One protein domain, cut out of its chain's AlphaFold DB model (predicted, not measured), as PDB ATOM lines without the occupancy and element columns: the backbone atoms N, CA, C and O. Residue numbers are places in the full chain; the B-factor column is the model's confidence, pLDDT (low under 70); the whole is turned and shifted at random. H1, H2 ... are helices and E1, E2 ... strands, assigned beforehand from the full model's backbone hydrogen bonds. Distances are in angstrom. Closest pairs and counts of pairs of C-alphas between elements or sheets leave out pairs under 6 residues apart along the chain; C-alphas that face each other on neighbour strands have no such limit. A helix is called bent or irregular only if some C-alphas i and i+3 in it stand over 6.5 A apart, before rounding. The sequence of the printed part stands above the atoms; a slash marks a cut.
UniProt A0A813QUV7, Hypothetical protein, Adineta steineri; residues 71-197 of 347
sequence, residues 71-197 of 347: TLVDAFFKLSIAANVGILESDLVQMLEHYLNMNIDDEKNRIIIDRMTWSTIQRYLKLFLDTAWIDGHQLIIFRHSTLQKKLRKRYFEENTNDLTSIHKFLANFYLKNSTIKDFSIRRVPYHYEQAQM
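What this domain is: This is residues 71 to 197 of the 347 residues of the protein "Hypothetical protein" of Adineta steineri (UniProt A0A813QUV7). A short helix, H1, runs through the middle, and H2, H4 and H5 pack round it at steep or nearly right angles; H7 folds back along H5 on one side, while the hairpin E1 and E2 and H3 lie on the other. The link between H2 and H3 loops away, and its residues 103 to 108 stick out. The printed part has 127 residues, mostly helix, in the order H1 H2 H3 E1 E2 H4 H5 H6 H7, with one antiparallel sheet, E1 - E2. It is compact, with a radius of gyration of the C-alphas of 14.1 A and spans of 36 by 33 by 33 A.

Where its parts are: H1, residues 71 to 83, begins at C-alpha 71 (-37.245, 31.693, 36.091) and is 18.0 A long. H2 is residues 89 to 100, 17.1 A, and irregular: C-alphas 90 and 93 are 7.3 A apart. H3 is residues 115 to 125, E1 129 to 134, E2 137 to 142 and H4 145 to 156. H5, residues 160 to 176, is 25.0 A long; H6 is residues 181 to 185, and H7, residues 188 to 194, ends at C-alpha 194 (-39.985, 29.480, 59.514).

How they stand to each other: H1 touches H2 at a steep tilt of 63 degrees, closest C-alphas Ala 75 and Leu 96, 6.8 A. It touches H4 at Ile 81 and Gln 148, 6.3 A, and H5, about perpendicular at 79 degrees, at Ala 82 and His 167, 6.4 A. H1 and H3 are close but not clearly touching, 7.5 A. H5 and H7 touch at a shallow tilt of 12 degrees, opposite ways, at Ala 171 and Val 188, 4.8 A; H5 touches H6 at Tyr 174 and Ser 184, 5.2 A. In the hairpin, N 132 and O 139 are 2.9 A apart, within hydrogen-bond range. Every O i to N i+4 pair is within range in H1, H3, H4, H5, H6 and H7; in H2, 6 of 8.

The domain as a whole: The C-alphas of Lys 108 and Thr 146, farthest apart, are 39.4 A apart. The printed part has no cut; the link from H2 to H3 is long. No printed residue is under 70 in pLDDT.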
ATOM      1  N   THR A  71     -36.376  32.347  35.103       90.31
ATOM      2  CA  THR A  71     -37.245  31.693  36.091       90.31
ATOM      3  C   THR A  71     -36.504  30.605  36.867       90.31
ATOM      4  O   THR A  71     -36.649  30.495  38.084       90.31
ATOM      5  N   LEU A  72     -35.665  29.825  36.182       91.31
ATOM      6  CA  LEU A  72     -34.852  28.787  36.805       91.31
ATOM      7  C   LEU A  72     -33.751  29.368  37.712       91.31
ATOM      8  O   LEU A  72     -33.507  28.844  38.799       91.31
ATOM      9  N   VAL A  73     -33.116  30.469  37.302       92.19
ATOM     10  CA  VAL A  73     -32.106  31.174  38.113       92.19
ATOM     11  C   VAL A  73     -32.733  31.764  39.375       92.19
ATOM     12  O   VAL A  73     -32.200  31.597  40.473       92.19
ATOM     13  N   ASP A  74     -33.894  32.401  39.234       92.69
ATOM     14  CA  ASP A  74     -34.641  32.968  40.351       92.69
ATOM     15  C   ASP A  74     -35.080  31.872  41.327       92.69
ATOM     16  O   ASP A  74     -34.879  32.008  42.535       92.69
ATOM     17  N   ALA A  75     -35.608  30.751  40.821       94.38
ATOM     18  CA  ALA A  75     -35.952  29.589  41.637       94.38
ATOM     19  C   ALA A  75     -34.738  29.052  42.410       94.38
ATOM     20  O   ALA A  75     -34.827  28.819  43.618       94.38
ATOM     21  N   PHE A  76     -33.586  28.920  41.746       94.88
ATOM     22  CA  PHE A  76     -32.342  28.507  42.389       94.88
ATOM     23  C   PHE A  76     -31.942  29.441  43.531       94.88
ATOM     24  O   PHE A  76     -31.659  28.970  44.639       94.88
ATOM     25  N   PHE A  77     -31.930  30.755  43.301       94.56
ATOM     26  CA  PHE A  77     -31.549  31.707  44.339       94.56
ATOM     27  C   PHE A  77     -32.543  31.709  45.497       94.56
ATOM     28  O   PHE A  77     -32.117  31.625  46.650       94.56
ATOM     29  N   LYS A  78     -33.848  31.727  45.213       95.19
ATOM     30  CA  LYS A  78     -34.907  31.669  46.229       95.19
ATOM     31  C   LYS A  78     -34.767  30.442  47.131       95.19
ATOM     32  O   LYS A  78     -34.723  30.583  48.356       95.19
ATOM     33  N   LEU A  79     -34.622  29.256  46.537       96.31
ATOM     34  CA  LEU A  79     -34.426  28.008  47.279       96.31
ATOM     35  C   LEU A  79     -33.125  28.031  48.086       96.31
ATOM     36  O   LEU A  79     -33.133  27.691  49.267       96.31
ATOM     37  N   SER A  80     -32.017  28.479  47.487       95.12
ATOM     38  CA  SER A  80     -30.703  28.513  48.144       95.12
ATOM     39  C   SER A  80     -30.677  29.454  49.351       95.12
ATOM     40  O   SER A  80     -30.083  29.127  50.380       95.12
ATOM     41  N   ILE A  81     -31.355  30.602  49.266       94.94
ATOM     42  CA  ILE A  81     -31.494  31.548  50.383       94.94
ATOM     43  C   ILE A  81     -32.297  30.908  51.513       94.94
ATOM     44  O   ILE A  81     -31.855  30.932  52.664       94.94
ATOM     45  N   ALA A  82     -33.451  30.321  51.187       95.50
ATOM     46  CA  ALA A  82     -34.334  29.704  52.169       95.50
ATOM     47  C   ALA A  82     -33.702  28.463  52.822       95.50
ATOM     48  O   ALA A  82     -33.917  28.221  54.010       95.50
ATOM     49  N   ALA A  83     -32.877  27.708  52.093       94.19
ATOM     50  CA  ALA A  83     -32.178  26.530  52.597       94.19
ATOM     51  C   ALA A  83     -31.241  26.850  53.781       94.19
ATOM     52  O   ALA A  83     -31.038  25.983  54.632       94.19
ATOM     53  N   ASN A  84     -30.718  28.080  53.885       84.19
ATOM     54  CA  ASN A  84     -29.816  28.588  54.935       84.19
ATOM     55  C   ASN A  84     -28.406  27.957  54.958       84.19
ATOM     56  O   ASN A  84     -27.417  28.676  54.949       84.19
ATOM     57  N   VAL A  85     -28.301  26.625  54.939       89.19
ATOM     58  CA  VAL A  85     -27.022  25.884  55.014       89.19
ATOM     59  C   VAL A  85     -26.524  25.441  53.631       89.19
ATOM     60  O   VAL A  85     -25.437  24.900  53.522       89.19
ATOM     61  N   GLY A  86     -27.302  25.663  52.567       93.25
ATOM     62  CA  GLY A  86     -27.009  25.192  51.205       93.25
ATOM     63  C   GLY A  86     -27.840  23.983  50.779       93.25
ATOM     64  O   GLY A  86     -28.617  23.445  51.573       93.25
ATOM     65  N   ILE A  87     -27.704  23.563  49.525       95.38
ATOM     66  CA  ILE A  87     -28.506  22.492  48.911       95.38
ATOM     67  C   ILE A  87     -27.577  21.394  48.396       95.38
ATOM     68  O   ILE A  87     -26.538  21.691  47.812       95.38
ATOM     69  N   LEU A  88     -27.926  20.128  48.633       95.19
ATOM     70  CA  LEU A  88     -27.170  19.006  48.081       95.19
ATOM     71  C   LEU A  88     -27.285  19.016  46.558       95.19
ATOM     72  O   LEU A  88     -28.391  19.080  46.027       95.19
ATOM     73  N   GLU A  89     -26.159  18.897  45.861       92.94
ATOM     74  CA  GLU A  89     -26.140  18.856  44.397       92.94
ATOM     75  C   GLU A  89     -26.991  17.695  43.856       92.94
ATOM     76  O   GLU A  89     -27.711  17.867  42.875       92.94
ATOM     77  N   SER A  90     -26.995  16.552  44.556       92.69
ATOM     78  CA  SER A  90     -27.814  15.382  44.205       92.69
ATOM     79  C   SER A  90     -29.320  15.635  44.279       92.69
ATOM     80  O   SER A  90     -30.076  14.990  43.560       92.69
ATOM     81  N   ASP A  91     -29.757  16.569  45.127       94.88
ATOM     82  CA  ASP A  91     -31.170  16.910  45.303       94.88
ATOM     83  C   ASP A  91     -31.582  18.122  44.462       94.88
ATOM     84  O   ASP A  91     -32.769  18.342  44.237       94.88
ATOM     85  N   LEU A  92     -30.621  18.935  44.017       94.00
ATOM     86  CA  LEU A  92     -30.889  20.282  43.532       94.00
ATOM     87  C   LEU A  92     -31.759  20.311  42.272       94.00
ATOM     88  O   LEU A  92     -32.740  21.048  42.237       94.00
ATOM     89  N   VAL A  93     -31.427  19.511  41.256       94.19
ATOM     90  CA  VAL A  93     -32.191  19.487  39.995       94.19
ATOM     91  C   VAL A  93     -33.623  19.020  40.252       94.19
ATOM     92  O   VAL A  93     -34.567  19.710  39.879       94.19
ATOM     93  N   GLN A  94     -33.790  17.921  40.992       95.12
ATOM     94  CA  GLN A  94     -35.111  17.411  41.353       95.12
ATOM     95  C   GLN A  94     -35.905  18.427  42.191       95.12
ATOM     96  O   GLN A  94     -37.111  18.582  41.999       95.12
ATOM     97  N   MET A  95     -35.241  19.129  43.112       96.19
ATOM     98  CA  MET A  95     -35.850  20.175  43.931       96.19
ATOM     99  C   MET A  95     -36.334  21.349  43.078       96.19
ATOM    100  O   MET A  95     -37.447  21.825  43.291       96.19
ATOM    101  N   LEU A  96     -35.539  21.786  42.102       95.62
ATOM    102  CA  LEU A  96     -35.913  22.848  41.169       95.62
ATOM    103  C   LEU A  96     -37.113  22.441  40.311       95.62
ATOM    104  O   LEU A  96     -38.067  23.205  40.213       95.62
ATOM    105  N   GLU A  97     -37.108  21.228  39.757       95.12
ATOM    106  CA  GLU A  97     -38.242  20.696  38.993       95.12
ATOM    107  C   GLU A  97     -39.513  20.632  39.845       95.12
ATOM    108  O   GLU A  97     -40.572  21.076  39.411       95.12
ATOM    109  N   HIS A  98     -39.427  20.134  41.082       95.19
ATOM    110  CA  HIS A  98     -40.587  20.072  41.974       95.19
ATOM    111  C   HIS A  98     -41.116  21.464  42.323       95.19
ATOM    112  O   HIS A  98     -42.328  21.652  42.369       95.19
ATOM    113  N   TYR A  99     -40.223  22.423  42.574       95.88
ATOM    114  CA  TYR A  99     -40.598  23.793  42.919       95.88
ATOM    115  C   TYR A  99     -41.270  24.512  41.745       95.88
ATOM    116  O   TYR A  99     -42.327  25.119  41.909       95.88
ATOM    117  N   LEU A 100     -40.695  24.403  40.545       94.31
ATOM    118  CA  LEU A 100     -41.217  25.049  39.339       94.31
ATOM    119  C   LEU A 100     -42.548  24.446  38.870       94.31
ATOM    120  O   LEU A 100     -43.368  25.154  38.290       94.31
ATOM    121  N   ASN A 101     -42.789  23.167  39.162       94.69
ATOM    122  CA  ASN A 101     -44.007  22.458  38.771       94.69
ATOM    123  C   ASN A 101     -45.101  22.438  39.852       94.69
ATOM    124  O   ASN A 101     -46.119  21.782  39.652       94.69
ATOM    125  N   MET A 102     -44.942  23.143  40.984       89.19
ATOM    126  CA  MET A 102     -45.908  23.090  42.101       89.19
ATOM    127  C   MET A 102     -47.349  23.450  41.710       89.19
ATOM    128  O   MET A 102     -48.278  22.970  42.351       89.19
ATOM    129  N   ASN A 103     -47.519  24.292  40.688       87.12
ATOM    130  CA  ASN A 103     -48.820  24.778  40.216       87.12
ATOM    131  C   ASN A 103     -49.157  24.276  38.798       87.12
ATOM    132  O   ASN A 103     -49.974  24.886  38.114       87.12
ATOM    133  N   ILE A 104     -48.483  23.219  38.326       89.56
ATOM    134  CA  ILE A 104     -48.670  22.661  36.982       89.56
ATOM    135  C   ILE A 104     -49.247  21.250  37.111       89.56
ATOM    136  O   ILE A 104     -48.523  20.291  37.384       89.56
ATOM    137  N   ASP A 105     -50.555  21.132  36.887       86.50
ATOM    138  CA  ASP A 105     -51.263  19.848  36.955       86.50
ATOM    139  C   ASP A 105     -51.066  18.999  35.687       86.50
ATOM    140  O   ASP A 105     -51.036  17.770  35.757       86.50
ATOM    141  N   ASP A 106     -50.901  19.640  34.524       87.69
ATOM    142  CA  ASP A 106     -50.709  18.949  33.247       87.69
ATOM    143  C   ASP A 106     -49.270  18.439  33.102       87.69
ATOM    144  O   ASP A 106     -48.319  19.217  32.989       87.69
ATOM    145  N   GLU A 107     -49.112  17.116  33.047       85.06
ATOM    146  CA  GLU A 107     -47.810  16.467  32.891       85.06
ATOM    147  C   GLU A 107     -47.070  16.904  31.625       85.06
ATOM    148  O   GLU A 107     -45.841  16.959  31.635       85.06
ATOM    149  N   LYS A 108     -47.792  17.261  30.555       86.50
ATOM    150  CA  LYS A 108     -47.178  17.708  29.294       86.50
ATOM    151  C   LYS A 108     -46.517  19.078  29.405       86.50
ATOM    152  O   LYS A 108     -45.610  19.369  28.631       86.50
ATOM    153  N   ASN A 109     -46.953  19.896  30.363       87.50
ATOM    154  CA  ASN A 109     -46.437  21.246  30.587       87.50
ATOM    155  C   ASN A 109     -45.409  21.300  31.723       87.50
ATOM    156  O   ASN A 109     -44.974  22.389  32.102       87.50
ATOM    157  N   ARG A 110     -45.020  20.148  32.286       90.06
ATOM    158  CA  ARG A 110     -44.004  20.111  33.336       90.06
ATOM    159  C   ARG A 110     -42.656  20.562  32.793       90.06
ATOM    160  O   ARG A 110     -42.177  20.102  31.760       90.06
ATOM    161  N   ILE A 111     -42.020  21.434  33.555       90.00
ATOM    162  CA  ILE A 111     -40.657  21.878  33.331       90.00
ATOM    163  C   ILE A 111     -39.729  20.735  33.736       90.00
ATOM    164  O   ILE A 111     -39.688  20.348  34.906       90.00
ATOM    165  N   ILE A 112     -38.990  20.213  32.761       91.25
ATOM    166  CA  ILE A 112     -37.920  19.234  32.953       91.25
ATOM    167  C   ILE A 112     -36.599  19.963  32.731       91.25
ATOM    168  O   ILE A 112     -36.437  20.672  31.735       91.25
ATOM    169  N   ILE A 113     -35.665  19.808  33.662       92.00
ATOM    170  CA  ILE A 113     -34.365  20.472  33.603       92.00
ATOM    171  C   ILE A 113     -33.342  19.448  33.132       92.00
ATOM    172  O   ILE A 113     -32.868  18.602  33.890       92.00
ATOM    173  N   ASP A 114     -32.965  19.535  31.862       89.88
ATOM    174  CA  ASP A 114     -31.905  18.687  31.344       89.88
ATOM    175  C   ASP A 114     -30.532  19.073  31.934       89.88
ATOM    176  O   ASP A 114     -30.271  20.206  32.366       89.88
ATOM    177  N   ARG A 115     -29.612  18.103  31.934       87.25
ATOM    178  CA  ARG A 115     -28.271  18.270  32.511       87.25
ATOM    179  C   ARG A 115     -27.455  19.368  31.830       87.25
ATOM    180  O   ARG A 115     -26.633  19.990  32.502       87.25
ATOM    181  N   MET A 116     -27.644  19.604  30.533       88.19
ATOM    182  CA  MET A 116     -26.891  20.623  29.795       88.19
ATOM    183  C   MET A 116     -27.368  22.024  30.168       88.19
ATOM    184  O   MET A 116     -26.535  22.904  30.410       88.19
ATOM    185  N   THR A 117     -28.682  22.213  30.301       88.94
ATOM    186  CA  THR A 117     -29.272  23.456  30.805       88.94
ATOM    187  C   THR A 117     -28.759  23.766  32.206       88.94
ATOM    188  O   THR A 117     -28.212  24.850  32.431       88.94
ATOM    189  N   TRP A 118     -28.829  22.804  33.135       89.75
ATOM    190  CA  TRP A 118     -28.319  23.017  34.492       89.75
ATOM    191  C   TRP A 118     -26.810  23.301  34.518       89.75
ATOM    192  O   TRP A 118     -26.384  24.268  35.145       89.75
ATOM    193  N   SER A 119     -25.999  22.533  33.783       88.38
ATOM    194  CA  SER A 119     -24.540  22.732  33.730       88.38
ATOM    195  C   SER A 119     -24.161  24.117  33.199       88.38
ATOM    196  O   SER A 119     -23.209  24.741  33.677       88.38
ATOM    197  N   THR A 120     -24.920  24.623  32.224       88.19
ATOM    198  CA  THR A 120     -24.730  25.968  31.670       88.19
ATOM    199  C   THR A 120     -24.997  27.026  32.735       88.19
ATOM    200  O   THR A 120     -24.165  27.909  32.947       88.19
ATOM    201  N   ILE A 121     -26.106  26.901  33.464       89.25
ATOM    202  CA  ILE A 121     -26.469  27.811  34.557       89.25
ATOM    203  C   ILE A 121     -25.437  27.747  35.685       89.25
ATOM    204  O   ILE A 121     -24.906  28.779  36.096       89.25
ATOM    205  N   GLN A 122     -25.074  26.547  36.137       88.94
ATOM    206  CA  GLN A 122     -24.090  26.330  37.197       88.94
ATOM    207  C   GLN A 122     -22.735  26.961  36.852       88.94
ATOM    208  O   GLN A 122     -22.087  27.541  37.723       88.94
ATOM    209  N   ARG A 123     -22.316  26.920  35.580       87.62
ATOM    210  CA  ARG A 123     -21.082  27.572  35.121       87.62
ATOM    211  C   ARG A 123     -21.112  29.087  35.330       87.62
ATOM    212  O   ARG A 123     -20.114  29.629  35.803       87.62
ATOM    213  N   TYR A 124     -22.218  29.757  35.007       87.44
ATOM    214  CA  TYR A 124     -22.368  31.200  35.239       87.44
ATOM    215  C   TYR A 124     -22.501  31.528  36.730       87.44
ATOM    216  O   TYR A 124     -21.925  32.498  37.219       87.44
ATOM    217  N   LEU A 125     -23.193  30.673  37.483       90.50
ATOM    218  CA  LEU A 125     -23.370  30.840  38.924       90.50
ATOM    219  C   LEU A 125     -22.122  30.491  39.740       90.50
ATOM    220  O   LEU A 125     -22.024  30.891  40.896       90.50
ATOM    221  N   LYS A 126     -21.127  29.809  39.160       89.88
ATOM    222  CA  LYS A 126     -19.885  29.412  39.847       89.88
ATOM    223  C   LYS A 126     -19.136  30.590  40.478       89.88
ATOM    224  O   LYS A 126     -18.413  30.409  41.454       89.88
ATOM    225  N   LEU A 127     -19.312  31.800  39.951       88.88
ATOM    226  CA  LEU A 127     -18.782  33.030  40.545       88.88
ATOM    227  C   LEU A 127     -19.311  33.265  41.974       88.88
ATOM    228  O   LEU A 127     -18.597  33.779  42.829       88.88
ATOM    229  N   PHE A 128     -20.553  32.871  42.230       92.00
ATOM    230  CA  PHE A 128     -21.318  33.158  43.441       92.00
ATOM    231  C   PHE A 128     -21.366  32.004  44.440       92.00
ATOM    232  O   PHE A 128     -21.709  32.204  45.609       92.00
ATOM    233  N   LEU A 129     -21.045  30.804  43.968       93.31
ATOM    234  CA  LEU A 129     -21.225  29.564  44.702       93.31
ATOM    235  C   LEU A 129     -19.890  28.985  45.159       93.31
ATOM    236  O   LEU A 129     -18.838  29.201  44.549       93.31
ATOM    237  N   ASP A 130     -19.964  28.241  46.246       92.50
ATOM    238  CA  ASP A 130     -18.891  27.404  46.756       92.50
ATOM    239  C   ASP A 130     -19.431  25.997  47.030       92.50
ATOM    240  O   ASP A 130     -20.652  25.788  47.085       92.50
ATOM    241  N   THR A 131     -18.530  25.029  47.161       93.69
ATOM    242  CA  THR A 131     -18.886  23.638  47.432       93.69
ATOM    243  C   THR A 131     -18.272  23.161  48.740       93.69
ATOM    244  O   THR A 131     -17.077  23.287  48.992       93.69
ATOM    245  N   ALA A 132     -19.113  22.574  49.583       93.94
ATOM    246  CA  ALA A 132     -18.705  21.818  50.757       93.94
ATOM    247  C   ALA A 132     -18.995  20.327  50.538       93.94
ATOM    248  O   ALA A 132     -19.717  19.955  49.613       93.94
ATOM    249  N   TRP A 133     -18.446  19.467  51.393       92.88
ATOM    250  CA  TRP A 133     -18.645  18.020  51.315       92.88
ATOM    251  C   TRP A 133     -19.283  17.503  52.598       92.88
ATOM    252  O   TRP A 133     -18.805  17.800  53.692       92.88
ATOM    253  N   ILE A 134     -20.359  16.728  52.460       88.56
ATOM    254  CA  ILE A 134     -21.061  16.078  53.571       88.56
ATOM    255  C   ILE A 134     -21.378  14.647  53.161       88.56
ATOM    256  O   ILE A 134     -22.040  14.431  52.150       88.56
ATOM    257  N   ASP A 135     -20.885  13.679  53.934       86.44
ATOM    258  CA  ASP A 135     -21.124  12.245  53.724       86.44
ATOM    259  C   ASP A 135     -20.825  11.768  52.285       86.44
ATOM    260  O   ASP A 135     -21.481  10.876  51.760       86.44
ATOM    261  N   GLY A 136     -19.830  12.377  51.626       90.31
ATOM    262  CA  GLY A 136     -19.451  12.061  50.241       90.31
ATOM    263  C   GLY A 136     -20.269  12.777  49.160       90.31
ATOM    264  O   GLY A 136     -20.027  12.563  47.975       90.31
ATOM    265  N   HIS A 137     -21.190  13.661  49.540       92.00
ATOM    266  CA  HIS A 137     -22.002  14.452  48.621       92.00
ATOM    267  C   HIS A 137     -21.591  15.923  48.626       92.00
ATOM    268  O   HIS A 137     -21.232  16.485  49.665       92.00
ATOM    269  N   GLN A 138     -21.683  16.558  47.457       94.19
ATOM    270  CA  GLN A 138     -21.430  17.987  47.319       94.19
ATOM    271  C   GLN A 138     -22.626  18.799  47.815       94.19
ATOM    272  O   GLN A 138     -23.775  18.571  47.429       94.19
ATOM    273  N   LEU A 139     -22.334  19.774  48.667       95.31
ATOM    274  CA  LEU A 139     -23.264  20.762  49.182       95.31
ATOM    275  C   LEU A 139     -22.944  22.111  48.541       95.31
ATOM    276  O   LEU A 139     -21.857  22.652  48.726       95.31
ATOM    277  N   ILE A 140     -23.909  22.663  47.817       95.00
ATOM    278  CA  ILE A 140     -23.797  23.955  47.150       95.00
ATOM    279  C   ILE A 140     -24.216  25.048  48.132       95.00
ATOM    280  O   ILE A 140     -25.344  25.047  48.635       95.00
ATOM    281  N   ILE A 141     -23.309  25.986  48.395       95.25
ATOM    282  CA  ILE A 141     -23.505  27.121  49.304       95.25
ATOM    283  C   ILE A 141     -23.168  28.438  48.606       95.25
ATOM    284  O   ILE A 141     -22.476  28.468  47.590       95.25
ATOM    285  N   PHE A 142     -23.636  29.554  49.164       94.56
ATOM    286  CA  PHE A 142     -23.147  30.863  48.740       94.56
ATOM    287  C   PHE A 142     -21.716  31.064  49.222       94.56
ATOM    288  O   PHE A 142     -21.423  30.858  50.398       94.56
ATOM    289  N   ARG A 143     -20.845  31.556  48.335       91.56
ATOM    290  CA  ARG A 143     -19.448  31.857  48.674       91.56
ATOM    291  C   ARG A 143     -19.323  32.918  49.768       91.56
ATOM    292  O   ARG A 143     -18.365  32.908  50.532       91.56
ATOM    293  N   HIS A 144     -20.270  33.855  49.838       91.31
ATOM    294  CA  HIS A 144     -20.234  34.924  50.830       91.31
ATOM    295  C   HIS A 144     -21.624  35.354  51.306       91.31
ATOM    296  O   HIS A 144     -22.574  35.444  50.526       91.31
ATOM    297  N   SER A 145     -21.725  35.709  52.590       90.88
ATOM    298  CA  SER A 145     -22.983  36.131  53.220       90.88
ATOM    299  C   SER A 145     -23.525  37.460  52.673       90.88
ATOM    300  O   SER A 145     -24.738  37.654  52.645       90.88
ATOM    301  N   THR A 146     -22.662  38.363  52.186       91.25
ATOM    302  CA  THR A 146     -23.077  39.622  51.525       91.25
ATOM    303  C   THR A 146     -23.982  39.355  50.329       91.25
ATOM    304  O   THR A 146     -25.028  39.986  50.202       91.25
ATOM    305  N   LEU A 147     -23.635  38.367  49.497       92.19
ATOM    306  CA  LEU A 147     -24.474  37.976  48.371       92.19
ATOM    307  C   LEU A 147     -25.830  37.451  48.857       92.19
ATOM    308  O   LEU A 147     -26.864  37.858  48.339       92.19
ATOM    309  N   GLN A 148     -25.840  36.588  49.875       92.75
ATOM    310  CA  GLN A 148     -27.082  36.053  50.433       92.75
ATOM    311  C   GLN A 148     -27.981  37.167  50.989       92.75
ATOM    312  O   GLN A 148     -29.180  37.162  50.725       92.75
ATOM    313  N   LYS A 149     -27.419  38.145  51.714       92.38
ATOM    314  CA  LYS A 149     -28.154  39.324  52.207       92.38
ATOM    315  C   LYS A 149     -28.754  40.119  51.052       92.38
ATOM    316  O   LYS A 149     -29.922  40.491  51.104       92.38
ATOM    317  N   LYS A 150     -27.967  40.328  49.999       92.69
ATOM    318  CA  LYS A 150     -28.385  41.073  48.820       92.69
ATOM    319  C   LYS A 150     -29.501  40.382  48.042       92.69
ATOM    320  O   LYS A 150     -30.513  41.006  47.741       92.69
ATOM    321  N   LEU A 151     -29.353  39.089  47.760       93.19
ATOM    322  CA  LEU A 151     -30.392  38.313  47.088       93.19
ATOM    323  C   LEU A 151     -31.645  38.204  47.963       93.19
ATOM    324  O   LEU A 151     -32.756  38.296  47.455       93.19
ATOM    325  N   ARG A 152     -31.489  38.072  49.288       93.44
ATOM    326  CA  ARG A 152     -32.626  38.074  50.214       93.44
ATOM    327  C   ARG A 152     -33.410  39.380  50.129       93.44
ATOM    328  O   ARG A 152     -34.634  39.327  50.088       93.44
ATOM    329  N   LYS A 153     -32.716  40.517  50.054       92.38
ATOM    330  CA  LYS A 153     -33.335  41.821  49.812       92.38
ATOM    331  C   LYS A 153     -34.085  41.826  48.471       92.38
ATOM    332  O   LYS A 153     -35.286  42.057  48.441       92.38
ATOM    333  N   ARG A 154     -33.405  41.437  47.387       91.50
ATOM    334  CA  ARG A 154     -33.954  41.408  46.019       91.50
ATOM    335  C   ARG A 154     -35.208  40.539  45.857       91.50
ATOM    336  O   ARG A 154     -36.087  40.918  45.096       91.50
ATOM    337  N   TYR A 155     -35.287  39.384  46.519       91.69
ATOM    338  CA  TYR A 155     -36.393  38.434  46.320       91.69
ATOM    339  C   TYR A 155     -37.469  38.457  47.410       91.69
ATOM    340  O   TYR A 155     -38.581  38.009  47.142       91.69
ATOM    341  N   PHE A 156     -37.164  38.926  48.626       92.38
ATOM    342  CA  PHE A 156     -38.051  38.738  49.784       92.38
ATOM    343  C   PHE A 156     -38.319  39.994  50.618       92.38
ATOM    344  O   PHE A 156     -39.078  39.893  51.579       92.38
ATOM    345  N   GLU A 157     -37.735  41.156  50.303       88.38
ATOM    346  CA  GLU A 157     -38.008  42.390  51.062       88.38
ATOM    347  C   GLU A 157     -39.482  42.818  50.945       88.38
ATOM    348  O   GLU A 157     -40.093  43.186  51.943       88.38
ATOM    349  N   GLU A 158     -40.077  42.671  49.759       82.94
ATOM    350  CA  GLU A 158     -41.469  43.066  49.491       82.94
ATOM    351  C   GLU A 158     -42.478  41.912  49.632       82.94
ATOM    352  O   GLU A 158     -43.681  42.147  49.728       82.94
ATOM    353  N   ASN A 159     -42.017  40.654  49.653       83.44
ATOM    354  CA  ASN A 159     -42.893  39.479  49.613       83.44
ATOM    355  C   ASN A 159     -42.478  38.401  50.624       83.44
ATOM    356  O   ASN A 159     -41.972  37.330  50.279       83.44
ATOM    357  N   THR A 160     -42.720  38.672  51.906       80.31
ATOM    358  CA  THR A 160     -42.426  37.727  52.993       80.31
ATOM    359  C   THR A 160     -43.236  36.432  52.896       80.31
ATOM    360  O   THR A 160     -42.757  35.380  53.319       80.31
ATOM    361  N   ASN A 161     -44.435  36.484  52.304       86.25
ATOM    362  CA  ASN A 161     -45.298  35.315  52.121       86.25
ATOM    363  C   ASN A 161     -44.673  34.279  51.174       86.25
ATOM    364  O   ASN A 161     -44.817  33.076  51.407       86.25
ATOM    365  N   ASP A 162     -43.932  34.729  50.156       88.94
ATOM    366  CA  ASP A 162     -43.192  33.839  49.254       88.94
ATOM    367  C   ASP A 162     -42.154  33.020  50.039       88.94
ATOM    368  O   ASP A 162     -42.109  31.794  49.933       88.94
ATOM    369  N   LEU A 163     -41.405  33.658  50.945       93.69
ATOM    370  CA  LEU A 163     -40.403  32.975  51.769       93.69
ATOM    371  C   LEU A 163     -41.020  31.900  52.681       93.69
ATOM    372  O   LEU A 163     -40.493  30.788  52.777       93.69
ATOM    373  N   THR A 164     -42.154  32.196  53.319       95.12
ATOM    374  CA  THR A 164     -42.909  31.222  54.128       95.12
ATOM    375  C   THR A 164     -43.361  30.029  53.278       95.12
ATOM    376  O   THR A 164     -43.220  28.877  53.699       95.12
ATOM    377  N   SER A 165     -43.845  30.281  52.055       95.25
ATOM    378  CA  SER A 165     -44.272  29.233  51.119       95.25
ATOM    379  C   SER A 165     -43.109  28.329  50.684       95.25
ATOM    380  O   SER A 165     -43.244  27.102  50.663       95.25
ATOM    381  N   ILE A 166     -41.930  28.913  50.454       96.62
ATOM    382  CA  ILE A 166     -40.712  28.184  50.096       96.62
ATOM    383  C   ILE A 166     -40.235  27.327  51.268       96.62
ATOM    384  O   ILE A 166     -39.843  26.179  51.073       96.62
ATOM    385  N   HIS A 167     -40.299  27.830  52.502       97.50
ATOM    386  CA  HIS A 167     -39.969  27.021  53.674       97.50
ATOM    387  C   HIS A 167     -40.909  25.821  53.833       97.50
ATOM    388  O   HIS A 167     -40.441  24.711  54.093       97.50
ATOM    389  N   LYS A 168     -42.213  26.000  53.588       97.25
ATOM    390  CA  LYS A 168     -43.169  24.885  53.537       97.25
ATOM    391  C   LYS A 168     -42.803  23.878  52.444       97.25
ATOM    392  O   LYS A 168     -42.833  22.672  52.692       97.25
ATOM    393  N   PHE A 169     -42.441  24.349  51.251       97.50
ATOM    394  CA  PHE A 169     -41.970  23.488  50.167       97.50
ATOM    395  C   PHE A 169     -40.725  22.684  50.578       97.50
ATOM    396  O   PHE A 169     -40.742  21.458  50.494       97.50
ATOM    397  N   LEU A 170     -39.688  23.347  51.100       97.75
ATOM    398  CA  LEU A 170     -38.433  22.711  51.511       97.75
ATOM    399  C   LEU A 170     -38.647  21.655  52.599       97.75
ATOM    400  O   LEU A 170     -38.097  20.560  52.501       97.75
ATOM    401  N   ALA A 171     -39.476  21.939  53.609       97.38
ATOM    402  CA  ALA A 171     -39.796  20.968  54.654       97.38
ATOM    403  C   ALA A 171     -40.417  19.686  54.072       97.38
ATOM    404  O   ALA A 171     -39.996  18.576  54.403       97.38
ATOM    405  N   ASN A 172     -41.379  19.840  53.155       96.38
ATOM    406  CA  ASN A 172     -42.041  18.717  52.494       96.38
ATOM    407  C   ASN A 172     -41.095  17.950  51.563       96.38
ATOM    408  O   ASN A 172     -41.116  16.717  51.546       96.38
ATOM    409  N   PHE A 173     -40.254  18.669  50.815       97.06
ATOM    410  CA  PHE A 173     -39.265  18.072  49.927       97.06
ATOM    411  C   PHE A 173     -38.258  17.232  50.720       97.06
ATOM    412  O   PHE A 173     -38.058  16.059  50.406       97.06
ATOM    413  N   TYR A 174     -37.683  17.780  51.795       96.75
ATOM    414  CA  TYR A 174     -36.712  17.063  52.624       96.75
ATOM    415  C   TYR A 174     -37.297  15.831  53.310       96.75
ATOM    416  O   TYR A 174     -36.606  14.828  53.468       96.75
ATOM    417  N   LEU A 175     -38.579  15.860  53.673       94.88
ATOM    418  CA  LEU A 175     -39.229  14.691  54.251       94.88
ATOM    419  C   LEU A 175     -39.403  13.565  53.213       94.88
ATOM    420  O   LEU A 175     -39.135  12.395  53.503       94.88
ATOM    421  N   LYS A 176     -39.814  13.906  51.985       94.50
ATOM    422  CA  LYS A 176     -40.249  12.926  50.974       94.50
ATOM    423  C   LYS A 176     -39.157  12.521  49.986       94.50
ATOM    424  O   LYS A 176     -38.909  11.328  49.835       94.50
ATOM    425  N   ASN A 177     -38.439  13.480  49.414       94.25
ATOM    426  CA  ASN A 177     -37.668  13.285  48.182       94.25
ATOM    427  C   ASN A 177     -36.144  13.334  48.360       94.25
ATOM    428  O   ASN A 177     -35.428  12.933  47.455       94.25
ATOM    429  N   SER A 178     -35.632  13.782  49.511       92.50
ATOM    430  CA  SER A 178     -34.181  13.937  49.701       92.50
ATOM    431  C   SER A 178     -33.380  12.642  49.521       92.50
ATOM    432  O   SER A 178     -33.750  11.612  50.100       92.50
ATOM    433  N   THR A 179     -32.216  12.750  48.877       91.94
ATOM    434  CA  THR A 179     -31.246  11.657  48.713       91.94
ATOM    435  C   THR A 179     -30.657  11.231  50.059       91.94
ATOM    436  O   THR A 179     -30.738  10.062  50.433       91.94
ATOM    437  N   ILE A 180     -30.113  12.178  50.839       92.62
ATOM    438  CA  ILE A 180     -29.555  11.896  52.173       92.62
ATOM    439  C   ILE A 180     -30.605  12.232  53.226       92.62
ATOM    440  O   ILE A 180     -30.762  13.390  53.637       92.62
ATOM    441  N   LYS A 181     -31.333  11.203  53.667       91.25
ATOM    442  CA  LYS A 181     -32.438  11.354  54.619       91.25
ATOM    443  C   LYS A 181     -31.981  11.984  55.930       91.25
ATOM    444  O   LYS A 181     -32.560  12.985  56.337       91.25
ATOM    445  N   ASP A 182     -30.919  11.481  56.549       92.12
ATOM    446  CA  ASP A 182     -30.489  11.963  57.867       92.12
ATOM    447  C   ASP A 182     -30.061  13.436  57.858       92.12
ATOM    448  O   ASP A 182     -30.456  14.203  58.742       92.12
ATOM    449  N   PHE A 183     -29.312  13.852  56.835       91.62
ATOM    450  CA  PHE A 183     -28.920  15.249  56.645       91.62
ATOM    451  C   PHE A 183     -30.139  16.163  56.463       91.62
ATOM    452  O   PHE A 183     -30.244  17.213  57.097       91.62
ATOM    453  N   SER A 184     -31.090  15.745  55.629       94.12
ATOM    454  CA  SER A 184     -32.255  16.554  55.261       94.12
ATOM    455  C   SER A 184     -33.290  16.633  56.387       94.12
ATOM    456  O   SER A 184     -33.807  17.709  56.696       94.12
ATOM    457  N   ILE A 185     -33.530  15.522  57.087       95.19
ATOM    458  CA  ILE A 185     -34.460  15.410  58.223       95.19
ATOM    459  C   ILE A 185     -34.078  16.366  59.358       95.19
ATOM    460  O   ILE A 185     -34.959  16.956  59.984       95.19
ATOM    461  N   ARG A 186     -32.779  16.590  59.603       95.44
ATOM    462  CA  ARG A 186     -32.296  17.552  60.616       95.44
ATOM    463  C   ARG A 186     -32.740  18.992  60.356       95.44
ATOM    464  O   ARG A 186     -32.785  19.790  61.287       95.44
ATOM    465  N   ARG A 187     -33.088  19.319  59.112       95.12
ATOM    466  CA  ARG A 187     -33.425  20.677  58.657       95.12
ATOM    467  C   ARG A 187     -34.927  20.928  58.607       95.12
ATOM    468  O   ARG A 187     -35.357  22.078  58.636       95.12
ATOM    469  N   VAL A 188     -35.730  19.865  58.585       97.25
ATOM    470  CA  VAL A 188     -37.198  19.942  58.585       97.25
ATOM    471  C   VAL A 188     -37.742  20.806  59.739       97.25
ATOM    472  O   VAL A 188     -38.590  21.654  59.460       97.25
ATOM    473  N   PRO A 189     -37.253  20.703  60.998       97.38
ATOM    474  CA  PRO A 189     -37.758  21.533  62.093       97.38
ATOM    475  C   PRO A 189     -37.591  23.033  61.856       97.38
ATOM    476  O   PRO A 189     -38.525  23.797  62.082       97.38
ATOM    477  N   TYR A 190     -36.419  23.435  61.354       97.38
ATOM    478  CA  TYR A 190     -36.132  24.826  61.015       97.38
ATOM    479  C   TYR A 190     -37.137  25.336  59.983       97.38
ATOM    480  O   TYR A 190     -37.749  26.381  60.176       97.38
ATOM    481  N   HIS A 191     -37.366  24.570  58.916       98.06
ATOM    482  CA  HIS A 191     -38.281  24.980  57.857       98.06
ATOM    483  C   HIS A 191     -39.746  25.024  58.299       98.06
ATOM    484  O   HIS A 191     -40.433  25.975  57.942       98.06
ATOM    485  N   TYR A 192     -40.227  24.084  59.119       97.69
ATOM    486  CA  TYR A 192     -41.580  24.197  59.674       97.69
ATOM    487  C   TYR A 192     -41.731  25.390  60.627       97.69
ATOM    488  O   TYR A 192     -42.770  26.044  60.597       97.69
ATOM    489  N   GLU A 193     -40.710  25.709  61.433       96.50
ATOM    490  CA  GLU A 193     -40.723  26.901  62.296       96.50
ATOM    491  C   GLU A 193     -40.794  28.187  61.453       96.50
ATOM    492  O   GLU A 193     -41.661  29.025  61.696       96.50
ATOM    493  N   GLN A 194     -39.954  28.320  60.418       96.31
ATOM    494  CA  GLN A 194     -39.985  29.480  59.514       96.31
ATOM    495  C   GLN A 194     -41.282  29.564  58.688       96.31
ATOM    496  O   GLN A 194     -41.741  30.656  58.363       96.31
ATOM    497  N   ALA A 195     -41.896  28.421  58.369       96.75
ATOM    498  CA  ALA A 195     -43.187  28.347  57.688       96.75
ATOM    499  C   ALA A 195     -44.394  28.565  58.625       96.75
ATOM    500  O   ALA A 195     -45.530  28.495  58.163       96.75
ATOM    501  N   GLN A 196     -44.170  28.780  59.929       95.69
ATOM    502  CA  GLN A 196     -45.213  28.886  60.961       95.69
ATOM    503  C   GLN A 196     -46.139  27.653  61.052       95.69
ATOM    504  O   GLN A 196     -47.257  27.723  61.560       95.69
ATOM    505  N   MET A 197     -45.657  26.485  60.623       96.56
ATOM    506  CA  MET A 197     -46.390  25.215  60.633       96.56
ATOM    507  C   MET A 197     -46.167  24.475  61.958       96.56
ATOM    508  O   MET A 197     -45.530  23.422  62.022       96.56
TER     509      MET A 197